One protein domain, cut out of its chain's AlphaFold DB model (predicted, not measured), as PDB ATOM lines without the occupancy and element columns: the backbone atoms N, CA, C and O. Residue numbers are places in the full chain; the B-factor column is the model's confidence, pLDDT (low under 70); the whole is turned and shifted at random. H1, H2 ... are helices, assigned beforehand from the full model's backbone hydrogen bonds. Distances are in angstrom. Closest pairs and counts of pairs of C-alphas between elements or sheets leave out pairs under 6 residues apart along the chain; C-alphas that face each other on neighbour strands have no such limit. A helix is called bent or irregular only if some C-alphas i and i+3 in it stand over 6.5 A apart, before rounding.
ATOM      1  N   SER A 492     -15.059  13.263 -41.455       88.50
ATOM      2  CA  SER A 492     -13.670  13.405 -41.002       88.50
ATOM      3  C   SER A 492     -13.509  14.471 -39.912       88.50
ATOM      4  O   SER A 492     -12.815  14.225 -38.923       88.50
ATOM      5  N   ILE A 493     -14.195  15.618 -40.020       90.44
ATOM      6  CA  ILE A 493     -14.219  16.632 -38.950       90.44
ATOM      7  C   ILE A 493     -14.866  16.062 -37.681       90.44
ATOM      8  O   ILE A 493     -14.302  16.203 -36.598       90.44
ATOM      9  N   GLN A 494     -16.013  15.388 -37.790       89.81
ATOM     10  CA  GLN A 494     -16.683  14.782 -36.631       89.81
ATOM     11  C   GLN A 494     -15.804  13.732 -35.945       89.81
ATOM     12  O   GLN A 494     -15.684  13.719 -34.720       89.81
ATOM     13  N   ARG A 495     -15.121  12.897 -36.733       90.94
ATOM     14  CA  ARG A 495     -14.164  11.903 -36.241       90.94
ATOM     15  C   ARG A 495     -13.012  12.564 -35.490       90.94
ATOM     16  O   ARG A 495     -12.667  12.125 -34.396       90.94
ATOM     17  N   LEU A 496     -12.452  13.642 -36.033       92.50
ATOM     18  CA  LEU A 496     -11.382  14.407 -35.391       92.50
ATOM     19  C   LEU A 496     -11.813  15.023 -34.061       92.50
ATOM     20  O   LEU A 496     -11.065  14.954 -33.090       92.50
ATOM     21  N   LEU A 497     -13.026  15.569 -33.992       92.38
ATOM     22  CA  LEU A 497     -13.559  16.173 -32.773       92.38
ATOM     23  C   LEU A 497     -13.680  15.186 -31.605       92.38
ATOM     24  O   LEU A 497     -13.618  15.616 -30.458       92.38
ATOM     25  N   THR A 498     -13.754  13.873 -31.857       92.31
ATOM     26  CA  THR A 498     -13.708  12.857 -30.784       92.31
ATOM     27  C   THR A 498     -12.388  12.849 -30.010       92.31
ATOM     28  O   THR A 498     -12.338  12.361 -28.882       92.31
ATOM     29  N   PHE A 499     -11.324  13.407 -30.596       92.00
ATOM     30  CA  PHE A 499     -10.024  13.552 -29.955       92.00
ATOM     31  C   PHE A 499      -9.847  14.899 -29.262       92.00
ATOM     32  O   PHE A 499      -8.848  15.049 -28.566       92.00
ATOM     33  N   LEU A 500     -10.766  15.860 -29.419       90.75
ATOM     34  CA  LEU A 500     -10.604  17.197 -28.854       90.75
ATOM     35  C   LEU A 500     -10.571  17.143 -27.323       90.75
ATOM     36  O   LEU A 500     -11.560  16.812 -26.670       90.75
ATOM     37  N   ASN A 501      -9.419  17.489 -26.756       88.50
ATOM     38  CA  ASN A 501      -9.206  17.614 -25.321       88.50
ATOM     39  C   ASN A 501      -8.225  18.759 -25.016       88.50
ATOM     40  O   ASN A 501      -7.653  19.368 -25.921       88.50
ATOM     41  N   ILE A 502      -8.028  19.067 -23.732       85.31
ATOM     42  CA  ILE A 502      -7.172  20.182 -23.290       85.31
ATOM     43  C   ILE A 502      -5.724  20.038 -23.790       85.31
ATOM     44  O   ILE A 502      -5.098  21.050 -24.104       85.31
ATOM     45  N   ASP A 503      -5.208  18.813 -23.910       85.69
ATOM     46  CA  ASP A 503      -3.808  18.553 -24.261       85.69
ATOM     47  C   ASP A 503      -3.526  18.765 -25.756       85.69
ATOM     48  O   ASP A 503      -2.430  19.186 -26.129       85.69
ATOM     49  N   ASN A 504      -4.506  18.513 -26.632       89.19
ATOM     50  CA  ASN A 504      -4.333  18.604 -28.086       89.19
ATOM     51  C   ASN A 504      -5.164  19.703 -28.769       89.19
ATOM     52  O   ASN A 504      -5.073  19.855 -29.991       89.19
ATOM     53  N   GLN A 505      -5.927  20.495 -28.009       91.31
ATOM     54  CA  GLN A 505      -6.852  21.500 -28.540       91.31
ATOM     55  C   GLN A 505      -6.224  22.457 -29.550       91.31
ATOM     56  O   GLN A 505      -6.811  22.715 -30.597       91.31
ATOM     57  N   TYR A 506      -5.026  22.975 -29.267       90.19
ATOM     58  CA  TYR A 506      -4.375  23.951 -30.134       90.19
ATOM     59  C   TYR A 506      -4.065  23.333 -31.485       90.19
ATOM     60  O   TYR A 506      -4.395  23.913 -32.511       90.19
ATOM     61  N   LEU A 507      -3.508  22.127 -31.466       90.56
ATOM     62  CA  LEU A 507      -3.106  21.404 -32.657       90.56
ATOM     63  C   LEU A 507      -4.305  20.989 -33.509       90.56
ATOM     64  O   LEU A 507      -4.303  21.171 -34.721       90.56
ATOM     65  N   LEU A 508      -5.337  20.439 -32.868       91.94
ATOM     66  CA  LEU A 508      -6.518  19.927 -33.551       91.94
ATOM     67  C   LEU A 508      -7.346  21.055 -34.172       91.94
ATOM     68  O   LEU A 508      -7.713  20.972 -35.345       91.94
ATOM     69  N   ILE A 509      -7.613  22.117 -33.402       92.06
ATOM     70  CA  ILE A 509      -8.351  23.288 -33.890       92.06
ATOM     71  C   ILE A 509      -7.583  23.928 -35.049       92.06
ATOM     72  O   ILE A 509      -8.194  24.264 -36.059       92.06
ATOM     73  N   ASP A 510      -6.258  24.045 -34.940       90.19
ATOM     74  CA  ASP A 510      -5.416  24.592 -36.005       90.19
ATOM     75  C   ASP A 510      -5.505  23.763 -37.291       90.19
ATOM     76  O   ASP A 510      -5.801  24.308 -38.348       90.19
ATOM     77  N   VAL A 511      -5.370  22.434 -37.206       91.31
ATOM     78  CA  VAL A 511      -5.485  21.545 -38.375       91.31
ATOM     79  C   VAL A 511      -6.863  21.642 -39.032       91.31
ATOM     80  O   VAL A 511      -6.953  21.769 -40.257       91.31
ATOM     81  N   ILE A 512      -7.937  21.596 -38.237       89.88
ATOM     82  CA  ILE A 512      -9.311  21.685 -38.743       89.88
ATOM     83  C   ILE A 512      -9.516  23.029 -39.459       89.88
ATOM     84  O   ILE A 512      -9.961  23.053 -40.610       89.88
ATOM     85  N   VAL A 513      -9.147  24.139 -38.815       87.75
ATOM     86  CA  VAL A 513      -9.350  25.492 -39.349       87.75
ATOM     87  C   VAL A 513      -8.462  25.760 -40.564       87.75
ATOM     88  O   VAL A 513      -8.959  26.258 -41.572       87.75
ATOM     89  N   ASP A 514      -7.181  25.401 -40.545       84.12
ATOM     90  CA  ASP A 514      -6.268  25.703 -41.653       84.12
ATOM     91  C   ASP A 514      -6.633  24.948 -42.934       84.12
ATOM     92  O   ASP A 514      -6.552  25.499 -44.039       84.12
ATOM     93  N   LYS A 515      -7.063  23.687 -42.804       83.06
ATOM     94  CA  LYS A 515      -7.354  22.823 -43.956       83.06
ATOM     95  C   LYS A 515      -8.794  22.941 -44.461       83.06
ATOM     96  O   LYS A 515      -9.013  22.769 -45.658       83.06
ATOM     97  N   ARG A 516      -9.778  23.233 -43.596       79.56
ATOM     98  CA  ARG A 516     -11.212  23.315 -43.973       79.56
ATOM     99  C   ARG A 516     -11.794  24.727 -43.900       79.56
ATOM    100  O   ARG A 516     -12.866  24.970 -44.462       79.56
ATOM    101  N   LYS A 517     -11.076  25.674 -43.292       82.94
ATOM    102  CA  LYS A 517     -11.416  27.098 -43.191       82.94
ATOM    103  C   LYS A 517     -12.870  27.323 -42.766       82.94
ATOM    104  O   LYS A 517     -13.253  27.000 -41.647       82.94
ATOM    105  N   LEU A 518     -13.681  27.931 -43.628       86.25
ATOM    106  CA  LEU A 518     -15.040  28.355 -43.280       86.25
ATOM    107  C   LEU A 518     -15.974  27.166 -43.034       86.25
ATOM    108  O   LEU A 518     -16.838  27.242 -42.166       86.25
ATOM    109  N   ASN A 519     -15.761  26.051 -43.733       83.88
ATOM    110  CA  ASN A 519     -16.640  24.885 -43.646       83.88
ATOM    111  C   ASN A 519     -16.545  24.182 -42.287       83.88
ATOM    112  O   ASN A 519     -17.466  23.467 -41.907       83.88
ATOM    113  N   SER A 520     -15.459  24.394 -41.538       87.75
ATOM    114  CA  SER A 520     -15.305  23.830 -40.197       87.75
ATOM    115  C   SER A 520     -16.003  24.623 -39.091       87.75
ATOM    116  O   SER A 520     -16.187  24.082 -38.005       87.75
ATOM    117  N   LEU A 521     -16.404  25.880 -39.331       90.56
ATOM    118  CA  LEU A 521     -16.923  26.756 -38.272       90.56
ATOM    119  C   LEU A 521     -18.133  26.175 -37.522       90.56
ATOM    120  O   LEU A 521     -18.069  26.125 -36.292       90.56
ATOM    121  N   PRO A 522     -19.183  25.657 -38.193       91.25
ATOM    122  CA  PRO A 522     -20.342  25.101 -37.492       91.25
ATOM    123  C   PRO A 522     -19.986  23.957 -36.539       91.25
ATOM    124  O   PRO A 522     -20.600  23.813 -35.487       91.25
ATOM    125  N   TYR A 523     -18.968  23.167 -36.884       91.31
ATOM    126  CA  TYR A 523     -18.513  22.031 -36.088       91.31
ATOM    127  C   TYR A 523     -17.787  22.449 -34.805       91.31
ATOM    128  O   TYR A 523     -17.777  21.696 -33.835       91.31
ATOM    129  N   LEU A 524     -17.205  23.653 -34.780       92.25
ATOM    130  CA  LEU A 524     -16.505  24.198 -33.616       92.25
ATOM    131  C   LEU A 524     -17.427  24.992 -32.678       92.25
ATOM    132  O   LEU A 524     -17.086  25.194 -31.516       92.25
ATOM    133  N   PHE A 525     -18.606  25.418 -33.141       93.06
ATOM    134  CA  PHE A 525     -19.528  26.237 -32.347       93.06
ATOM    135  C   PHE A 525     -19.988  25.607 -31.026       93.06
ATOM    136  O   PHE A 525     -20.005  26.334 -30.032       93.06
ATOM    137  N   PRO A 526     -20.299  24.299 -30.935       90.94
ATOM    138  CA  PRO A 526     -20.641  23.688 -29.651       90.94
ATOM    139  C   PRO A 526     -19.542  23.864 -28.591       90.94
ATOM    140  O   PRO A 526     -19.839  24.004 -27.408       90.94
ATOM    141  N   TYR A 527     -18.277  23.932 -29.017       92.06
ATOM    142  CA  TYR A 527     -17.114  24.053 -28.138       92.06
ATOM    143  C   TYR A 527     -16.818  25.494 -27.708       92.06
ATOM    144  O   TYR A 527     -16.033  25.701 -26.788       92.06
ATOM    145  N   LEU A 528     -17.481  26.500 -28.293       92.00
ATOM    146  CA  LEU A 528     -17.421  27.882 -27.798       92.00
ATOM    147  C   LEU A 528     -18.100  28.053 -26.431       92.00
ATOM    148  O   LEU A 528     -17.835  29.033 -25.734       92.00
ATOM    149  N   LEU A 529     -18.973  27.117 -26.052       91.50
ATOM    150  CA  LEU A 529     -19.635  27.094 -24.747       91.50
ATOM    151  C   LEU A 529     -18.732  26.531 -23.638       91.50
ATOM    152  O   LEU A 529     -18.999  26.760 -22.460       91.50
ATOM    153  N   ASP A 530     -17.656  25.829 -23.998       90.75
ATOM    154  CA  ASP A 530     -16.684  25.284 -23.053       90.75
ATOM    155  C   ASP A 530     -15.508  26.258 -22.884       90.75
ATOM    156  O   ASP A 530     -14.767  26.556 -23.826       90.75
ATOM    157  N   ASN A 531     -15.321  26.749 -21.656       87.56
ATOM    158  CA  ASN A 531     -14.275  27.719 -21.325       87.56
ATOM    159  C   ASN A 531     -12.856  27.212 -21.621       87.56
ATOM    160  O   ASN A 531     -11.964  28.040 -21.786       87.56
ATOM    161  N   ASN A 532     -12.638  25.897 -21.708       89.25
ATOM    162  CA  ASN A 532     -11.321  25.343 -22.010       89.25
ATOM    163  C   ASN A 532     -10.884  25.604 -23.456       89.25
ATOM    164  O   ASN A 532      -9.693  25.781 -23.687       89.25
ATOM    165  N   TYR A 533     -11.826  25.654 -24.408       91.75
ATOM    166  CA  TYR A 533     -11.541  25.776 -25.848       91.75
ATOM    167  C   TYR A 533     -11.926  27.141 -26.424       91.75
ATOM    168  O   TYR A 533     -11.400  27.558 -27.460       91.75
ATOM    169  N   LYS A 534     -12.848  27.841 -25.750       91.00
ATOM    170  CA  LYS A 534     -13.478  29.082 -26.208       91.00
ATOM    171  C   LYS A 534     -12.484  30.114 -26.733       91.00
ATOM    172  O   LYS A 534     -12.645  30.579 -27.857       91.00
ATOM    173  N   GLU A 535     -11.467  30.466 -25.952       91.00
ATOM    174  CA  GLU A 535     -10.533  31.544 -26.306       91.00
ATOM    175  C   GLU A 535      -9.745  31.228 -27.588       91.00
ATOM    176  O   GLU A 535      -9.646  32.069 -28.481       91.00
ATOM    177  N   ASN A 536      -9.263  29.990 -27.726       90.19
ATOM    178  CA  ASN A 536      -8.520  29.547 -28.904       90.19
ATOM    179  C   ASN A 536      -9.402  29.537 -30.166       90.19
ATOM    180  O   ASN A 536      -9.005  30.045 -31.214       90.19
ATOM    181  N   ILE A 537     -10.630  29.019 -30.062       93.50
ATOM    182  CA  ILE A 537     -11.575  29.024 -31.186       93.50
ATOM    183  C   ILE A 537     -11.913  30.468 -31.588       93.50
ATOM    184  O   ILE A 537     -11.912  30.782 -32.778       93.50
ATOM    185  N   GLN A 538     -12.154  31.364 -30.623       93.81
ATOM    186  CA  GLN A 538     -12.428  32.779 -30.897       93.81
ATOM    187  C   GLN A 538     -11.256  33.472 -31.608       93.81
ATOM    188  O   GLN A 538     -11.479  34.147 -32.612       93.81
ATOM    189  N   ASP A 539     -10.018  33.279 -31.144       92.19
ATOM    190  CA  ASP A 539      -8.820  33.839 -31.785       92.19
ATOM    191  C   ASP A 539      -8.662  33.348 -33.235       92.19
ATOM    192  O   ASP A 539      -8.419  34.143 -34.149       92.19
ATOM    193  N   LYS A 540      -8.880  32.049 -33.479       90.81
ATOM    194  CA  LYS A 540      -8.832  31.471 -34.830       90.81
ATOM    195  C   LYS A 540      -9.909  32.041 -35.740       90.81
ATOM    196  O   LYS A 540      -9.594  32.424 -36.863       90.81
ATOM    197  N   ILE A 541     -11.145  32.157 -35.252       92.69
ATOM    198  CA  ILE A 541     -12.259  32.764 -35.989       92.69
ATOM    199  C   ILE A 541     -11.923  34.208 -36.380       92.69
ATOM    200  O   ILE A 541     -12.049  34.566 -37.551       92.69
ATOM    201  N   LEU A 542     -11.436  35.021 -35.439       93.31
ATOM    202  CA  LEU A 542     -11.107  36.428 -35.690       93.31
ATOM    203  C   LEU A 542      -9.994  36.590 -36.735       93.31
ATOM    204  O   LEU A 542     -10.096  37.433 -37.628       93.31
ATOM    205  N   LYS A 543      -8.971  35.728 -36.701       91.94
ATOM    206  CA  LYS A 543      -7.879  35.719 -37.694       91.94
ATOM    207  C   LYS A 543      -8.343  35.431 -39.124       91.94
ATOM    208  O   LYS A 543      -7.647  35.800 -40.067       91.94
ATOM    209  N   MET A 544      -9.507  34.807 -39.310       90.81
ATOM    210  CA  MET A 544     -10.066  34.550 -40.642       90.81
ATOM    211  C   MET A 544     -10.658  35.810 -41.290       90.81
ATOM    212  O   MET A 544     -10.822  35.833 -42.510       90.81
ATOM    213  N   GLY A 545     -10.954  36.856 -40.509       92.88
ATOM    214  CA  GLY A 545     -11.449  38.151 -40.982       92.88
ATOM    215  C   GLY A 545     -12.844  38.111 -41.621       92.88
ATOM    216  O   GLY A 545     -13.680  37.264 -41.305       92.88
ATOM    217  N   LYS A 546     -13.082  39.027 -42.572       92.81
ATOM    218  CA  LYS A 546     -14.391  39.265 -43.224       92.81
ATOM    219  C   LYS A 546     -15.150  38.020 -43.714       92.81
ATOM    220  O   LYS A 546     -16.378  38.010 -43.644       92.81
ATOM    221  N   PRO A 547     -14.500  36.970 -44.253       93.31
ATOM    222  CA  PRO A 547     -15.215  35.757 -44.633       93.31
ATOM    223  C   PRO A 547     -15.904  35.055 -43.454       93.31
ATOM    224  O   PRO A 547     -17.030  34.587 -43.616       93.31
ATOM    225  N   ALA A 548     -15.266  35.003 -42.280       93.75
ATOM    226  CA  ALA A 548     -15.856  34.410 -41.082       93.75
ATOM    227  C   ALA A 548     -16.955  35.303 -40.492       93.75
ATOM    228  O   ALA A 548     -18.013  34.789 -40.140       93.75
ATOM    229  N   GLU A 549     -16.759  36.626 -40.490       96.44
ATOM    230  CA  GLU A 549     -17.788  37.614 -40.130       96.44
ATOM    231  C   GLU A 549     -19.078  37.389 -40.940       96.44
ATOM    232  O   GLU A 549     -20.152  37.151 -40.385       96.44
ATOM    233  N   LYS A 550     -18.967  37.357 -42.277       95.75
ATOM    234  CA  LYS A 550     -20.111  37.129 -43.171       95.75
ATOM    235  C   LYS A 550     -20.765  35.766 -42.938       95.75
ATOM    236  O   LYS A 550     -21.988  35.655 -42.993       95.75
ATOM    237  N   PHE A 551     -19.960  34.729 -42.708       95.75
ATOM    238  CA  PHE A 551     -20.463  33.386 -42.438       95.75
ATOM    239  C   PHE A 551     -21.285  33.344 -41.146       95.75
ATOM    240  O   PHE A 551     -22.397  32.827 -41.158       95.75
ATOM    241  N   ILE A 552     -20.771  33.921 -40.055       95.75
ATOM    242  CA  ILE A 552     -21.451  33.958 -38.755       95.75
ATOM    243  C   ILE A 552     -22.743  34.772 -38.845       95.75
ATOM    244  O   ILE A 552     -23.776  34.324 -38.353       95.75
ATOM    245  N   HIS A 553     -22.713  35.921 -39.528       95.88
ATOM    246  CA  HIS A 553     -23.908  36.729 -39.764       95.88
ATOM    247  C   HIS A 553     -25.002  35.923 -40.485       95.88
ATOM    248  O   HIS A 553     -26.143  35.890 -40.034       95.88
ATOM    249  N   ASN A 554     -24.655  35.224 -41.571       95.56
ATOM    250  CA  ASN A 554     -25.610  34.381 -42.293       95.56
ATOM    251  C   ASN A 554     -26.087  33.192 -41.450       95.56
ATOM    252  O   ASN A 554     -27.277  32.903 -41.418       95.56
ATOM    253  N   TYR A 555     -25.187  32.543 -40.709       94.62
ATOM    254  CA  TYR A 555     -25.541  31.435 -39.825       94.62
ATOM    255  C   TYR A 555     -26.594  31.846 -38.785       94.62
ATOM    256  O   TYR A 555     -27.539  31.093 -38.571       94.62
ATOM    257  N   LEU A 556     -26.468  33.038 -38.186       95.12
ATOM    258  CA  LEU A 556     -27.438  33.578 -37.223       95.12
ATOM    259  C   LEU A 556     -28.784  33.978 -37.849       95.12
ATOM    260  O   LEU A 556     -29.783  34.015 -37.134       95.12
ATOM    261  N   LEU A 557     -28.820  34.290 -39.149       94.62
ATOM    262  CA  LEU A 557     -30.066  34.547 -39.882       94.62
ATOM    263  C   LEU A 557     -30.791  33.248 -40.242       94.62
ATOM    264  O   LEU A 557     -32.014  33.175 -40.138       94.62
ATOM    265  N   ASP A 558     -30.029  32.243 -40.667       94.56
ATOM    266  CA  ASP A 558     -30.564  30.992 -41.202       94.56
ATOM    267  C   ASP A 558     -30.853  29.953 -40.103       94.56
ATOM    268  O   ASP A 558     -31.566  28.979 -40.345       94.56
ATOM    269  N   ASN A 559     -30.308  30.138 -38.894       92.75
ATOM    270  CA  ASN A 559     -30.411  29.189 -37.783       92.75
ATOM    271  C   ASN A 559     -30.780  29.887 -36.467       92.75
ATOM    272  O   ASN A 559     -30.453  31.051 -36.236       92.75
ATOM    273  N   ASP A 560     -31.390  29.135 -35.550       92.81
ATOM    274  CA  ASP A 560     -31.734  29.602 -34.202       92.81
ATOM    275  C   ASP A 560     -30.897  28.864 -33.138       92.81
ATOM    276  O   ASP A 560     -31.367  27.889 -32.545       92.81
ATOM    277  N   PRO A 561     -29.614  29.237 -32.937       93.00
ATOM    278  CA  PRO A 561     -28.763  28.576 -31.952       93.00
ATOM    279  C   PRO A 561     -29.194  28.911 -30.512       93.00
ATOM    280  O   PRO A 561     -29.840  29.936 -30.281       93.00
ATOM    281  N   PRO A 562     -28.783  28.104 -29.512       94.50
ATOM    282  CA  PRO A 562     -29.027  28.402 -28.101       94.50
ATOM    283  C   PRO A 562     -28.583  29.820 -27.720       94.50
ATOM    284  O   PRO A 562     -27.557  30.298 -28.206       94.50
ATOM    285  N   ALA A 563     -29.320  30.472 -26.814       94.94
ATOM    286  CA  ALA A 563     -29.117  31.882 -26.458       94.94
ATOM    287  C   ALA A 563     -27.667  32.218 -26.058       94.94
ATOM    288  O   ALA A 563     -27.140  33.263 -26.430       94.94
ATOM    289  N   GLU A 564     -27.008  31.308 -25.344       93.44
ATOM    290  CA  GLU A 564     -25.614  31.450 -24.914       93.44
ATOM    291  C   GLU A 564     -24.639  31.433 -26.099       93.44
ATOM    292  O   GLU A 564     -23.735  32.264 -26.170       93.44
ATOM    293  N   LEU A 565     -24.848  30.535 -27.068       94.19
ATOM    294  CA  LEU A 565     -24.039  30.477 -28.283       94.19
ATOM    295  C   LEU A 565     -24.311  31.696 -29.168       94.19
ATOM    296  O   LEU A 565     -23.366  32.288 -29.682       94.19
ATOM    297  N   ARG A 566     -25.581  32.108 -29.303       95.94
ATOM    298  CA  ARG A 566     -25.952  33.335 -30.023       95.94
ATOM    299  C   ARG A 566     -25.194  34.539 -29.467       95.94
ATOM    300  O   ARG A 566     -24.555  35.238 -30.242       95.94
ATOM    301  N   TYR A 567     -25.194  34.724 -28.148       96.31
ATOM    302  CA  TYR A 567     -24.473  35.821 -27.502       96.31
ATOM    303  C   TYR A 567     -22.970  35.813 -27.830       96.31
ATOM    304  O   TYR A 567     -22.393  36.857 -28.125       96.31
ATOM    305  N   ILE A 568     -22.327  34.640 -27.829       96.00
ATOM    306  CA  ILE A 568     -20.899  34.516 -28.165       96.00
ATOM    307  C   ILE A 568     -20.630  34.846 -29.640       96.00
ATOM    308  O   ILE A 568     -19.631  35.496 -29.951       96.00
ATOM    309  N   LEU A 569     -21.495  34.398 -30.551       96.31
ATOM    310  CA  LEU A 569     -21.366  34.683 -31.981       96.31
ATOM    311  C   LEU A 569     -21.617  36.169 -32.293       96.31
ATOM    312  O   LEU A 569     -20.898  36.745 -33.104       96.31
ATOM    313  N   GLU A 570     -22.573  36.808 -31.618       96.25
ATOM    314  CA  GLU A 570     -22.809  38.257 -31.704       96.25
ATOM    315  C   GLU A 570     -21.631  39.068 -31.138       96.25
ATOM    316  O   GLU A 570     -21.223  40.064 -31.733       96.25
ATOM    317  N   ASP A 571     -21.028  38.629 -30.028       96.00
ATOM    318  CA  ASP A 571     -19.801  39.231 -29.487       96.00
ATOM    319  C   ASP A 571     -18.625  39.121 -30.471       96.00
ATOM    320  O   ASP A 571     -17.880  40.082 -30.650       96.00
ATOM    321  N   LEU A 572     -18.483  37.985 -31.164       96.06
ATOM    322  CA  LEU A 572     -17.495  37.830 -32.236       96.06
ATOM    323  C   LEU A 572     -17.753  38.793 -33.401       96.06
ATOM    324  O   LEU A 572     -16.805  39.415 -33.868       96.06
ATOM    325  N   LEU A 573     -19.008  38.964 -33.836       96.19
ATOM    326  CA  LEU A 573     -19.369  39.938 -34.878       96.19
ATOM    327  C   LEU A 573     -19.020  41.378 -34.491       96.19
ATOM    328  O   LEU A 573     -18.596  42.136 -35.352       96.19
ATOM    329  N   ASN A 574     -19.145  41.747 -33.215       95.69
ATOM    330  CA  ASN A 574     -18.742  43.075 -32.736       95.69
ATOM    331  C   ASN A 574     -17.215  43.273 -32.685       95.69
ATOM    332  O   ASN A 574     -16.753  44.409 -32.585       95.69
ATOM    333  N   LYS A 575     -16.443  42.179 -32.669       94.81
ATOM    334  CA  LYS A 575     -14.973  42.187 -32.614       94.81
ATOM    335  C   LYS A 575     -14.313  42.168 -33.994       94.81
ATOM    336  O   LYS A 575     -13.147  42.559 -34.079       94.81
ATOM    337  N   PHE A 576     -15.009  41.674 -35.019       92.31
ATOM    338  CA  PHE A 576     -14.611  41.813 -36.424       92.31
ATOM    339  C   PHE A 576     -14.695  43.274 -36.872       92.31
ATOM    340  O   PHE A 576     -13.815  43.675 -37.673       92.31
TER     341      PHE A 576
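What this domain is: This is residues 492 to 576 of the 576 residues of an uncharacterized protein of Bdellovibrionales bacterium RIFOXYC1_FULL_37_79 (UniProt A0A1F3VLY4). A long helix, H2, folds back on itself, and its second arm H2b lies in the middle of a small all-helix domain; the first arm H2a and H3 run the opposite way to H2b, and the short H1 runs the same way as H2b, each at a shallow tilt to it. At one end of the longest span lies H1; at the other end the hairpin of H4 and H5 covers H2b and H3, with H5 crossing both at a slant. The printed part has 85 residues with five named helices, H1 to H5 in chain order, and no named strand. It is compact, with a radius of gyration of the C-alphas of 12.1 A and spans of 32 by 23 by 21 A.

How they stand to each other: H2, residues 505 to 529, was assigned as one helix by its hydrogen bonds but is bent: C-alphas 515 and 518 are 9.5 A apart. Its arms H2a, residues 505 to 515, and H2b, residues 518 to 529, run opposite ways at a shallow tilt of 23 degrees and only just touch, only at the corner, with 3 pairs of C-alphas within 8 A, the closest Val 513 and Ser 520 at 6.2 A. H2b is itself irregular, with C-alphas 519 and 522 7.2 A apart. H3, residues 534 to 543, forms a hairpin with H2b, at a shallow tilt of 29 degrees; their closest C-alphas, Leu 528 and Lys 534, are 4.4 A apart. H3 also touches H2a, at 7.1 A between the closest C-alphas, Tyr 506 and Asn 536. H1, residues 492 to 497, only just touches H2b, with 3 pairs within 8 A, the closest Ile 493 and Ser 520 at 7.4 A. H5, residues 563 to 575, touches H2b at a steep tilt of 59 degrees, with residues 564 to 568 alone; the closest C-alphas are Leu 529 and Leu 565, 6.6 A apart. H4, residues 546 to 558, forms a hairpin with H5, closest at the C-alphas of Glu 549 and Leu 573, 6.0 A. H1 is apart from H3, H4 and H5. Every O i to N i+4 pair is within hydrogen-bond range in H1, H2a, H3, H4 and H5; in H2b 3 of 8 are, beside 6 of 9 O i to N i+3 pairs.

Where its parts are: H1 begins at C-alpha 492 (-13.670, 13.405, -41.002). From first to last C-alpha H2a measures 15.5 A, H2b 19.1 A, H3 14.4 A, H4 18.3 A and H5 18.6 A. H5 ends at C-alpha 575 (-14.973, 42.187, -32.614).

The domain as a whole: The C-alphas farthest apart are those of Asp 503 and Leu 557, at 34.5 A. The printed part has no cut and no long link. Its mean pLDDT is 91.8, and no printed residue is under 70.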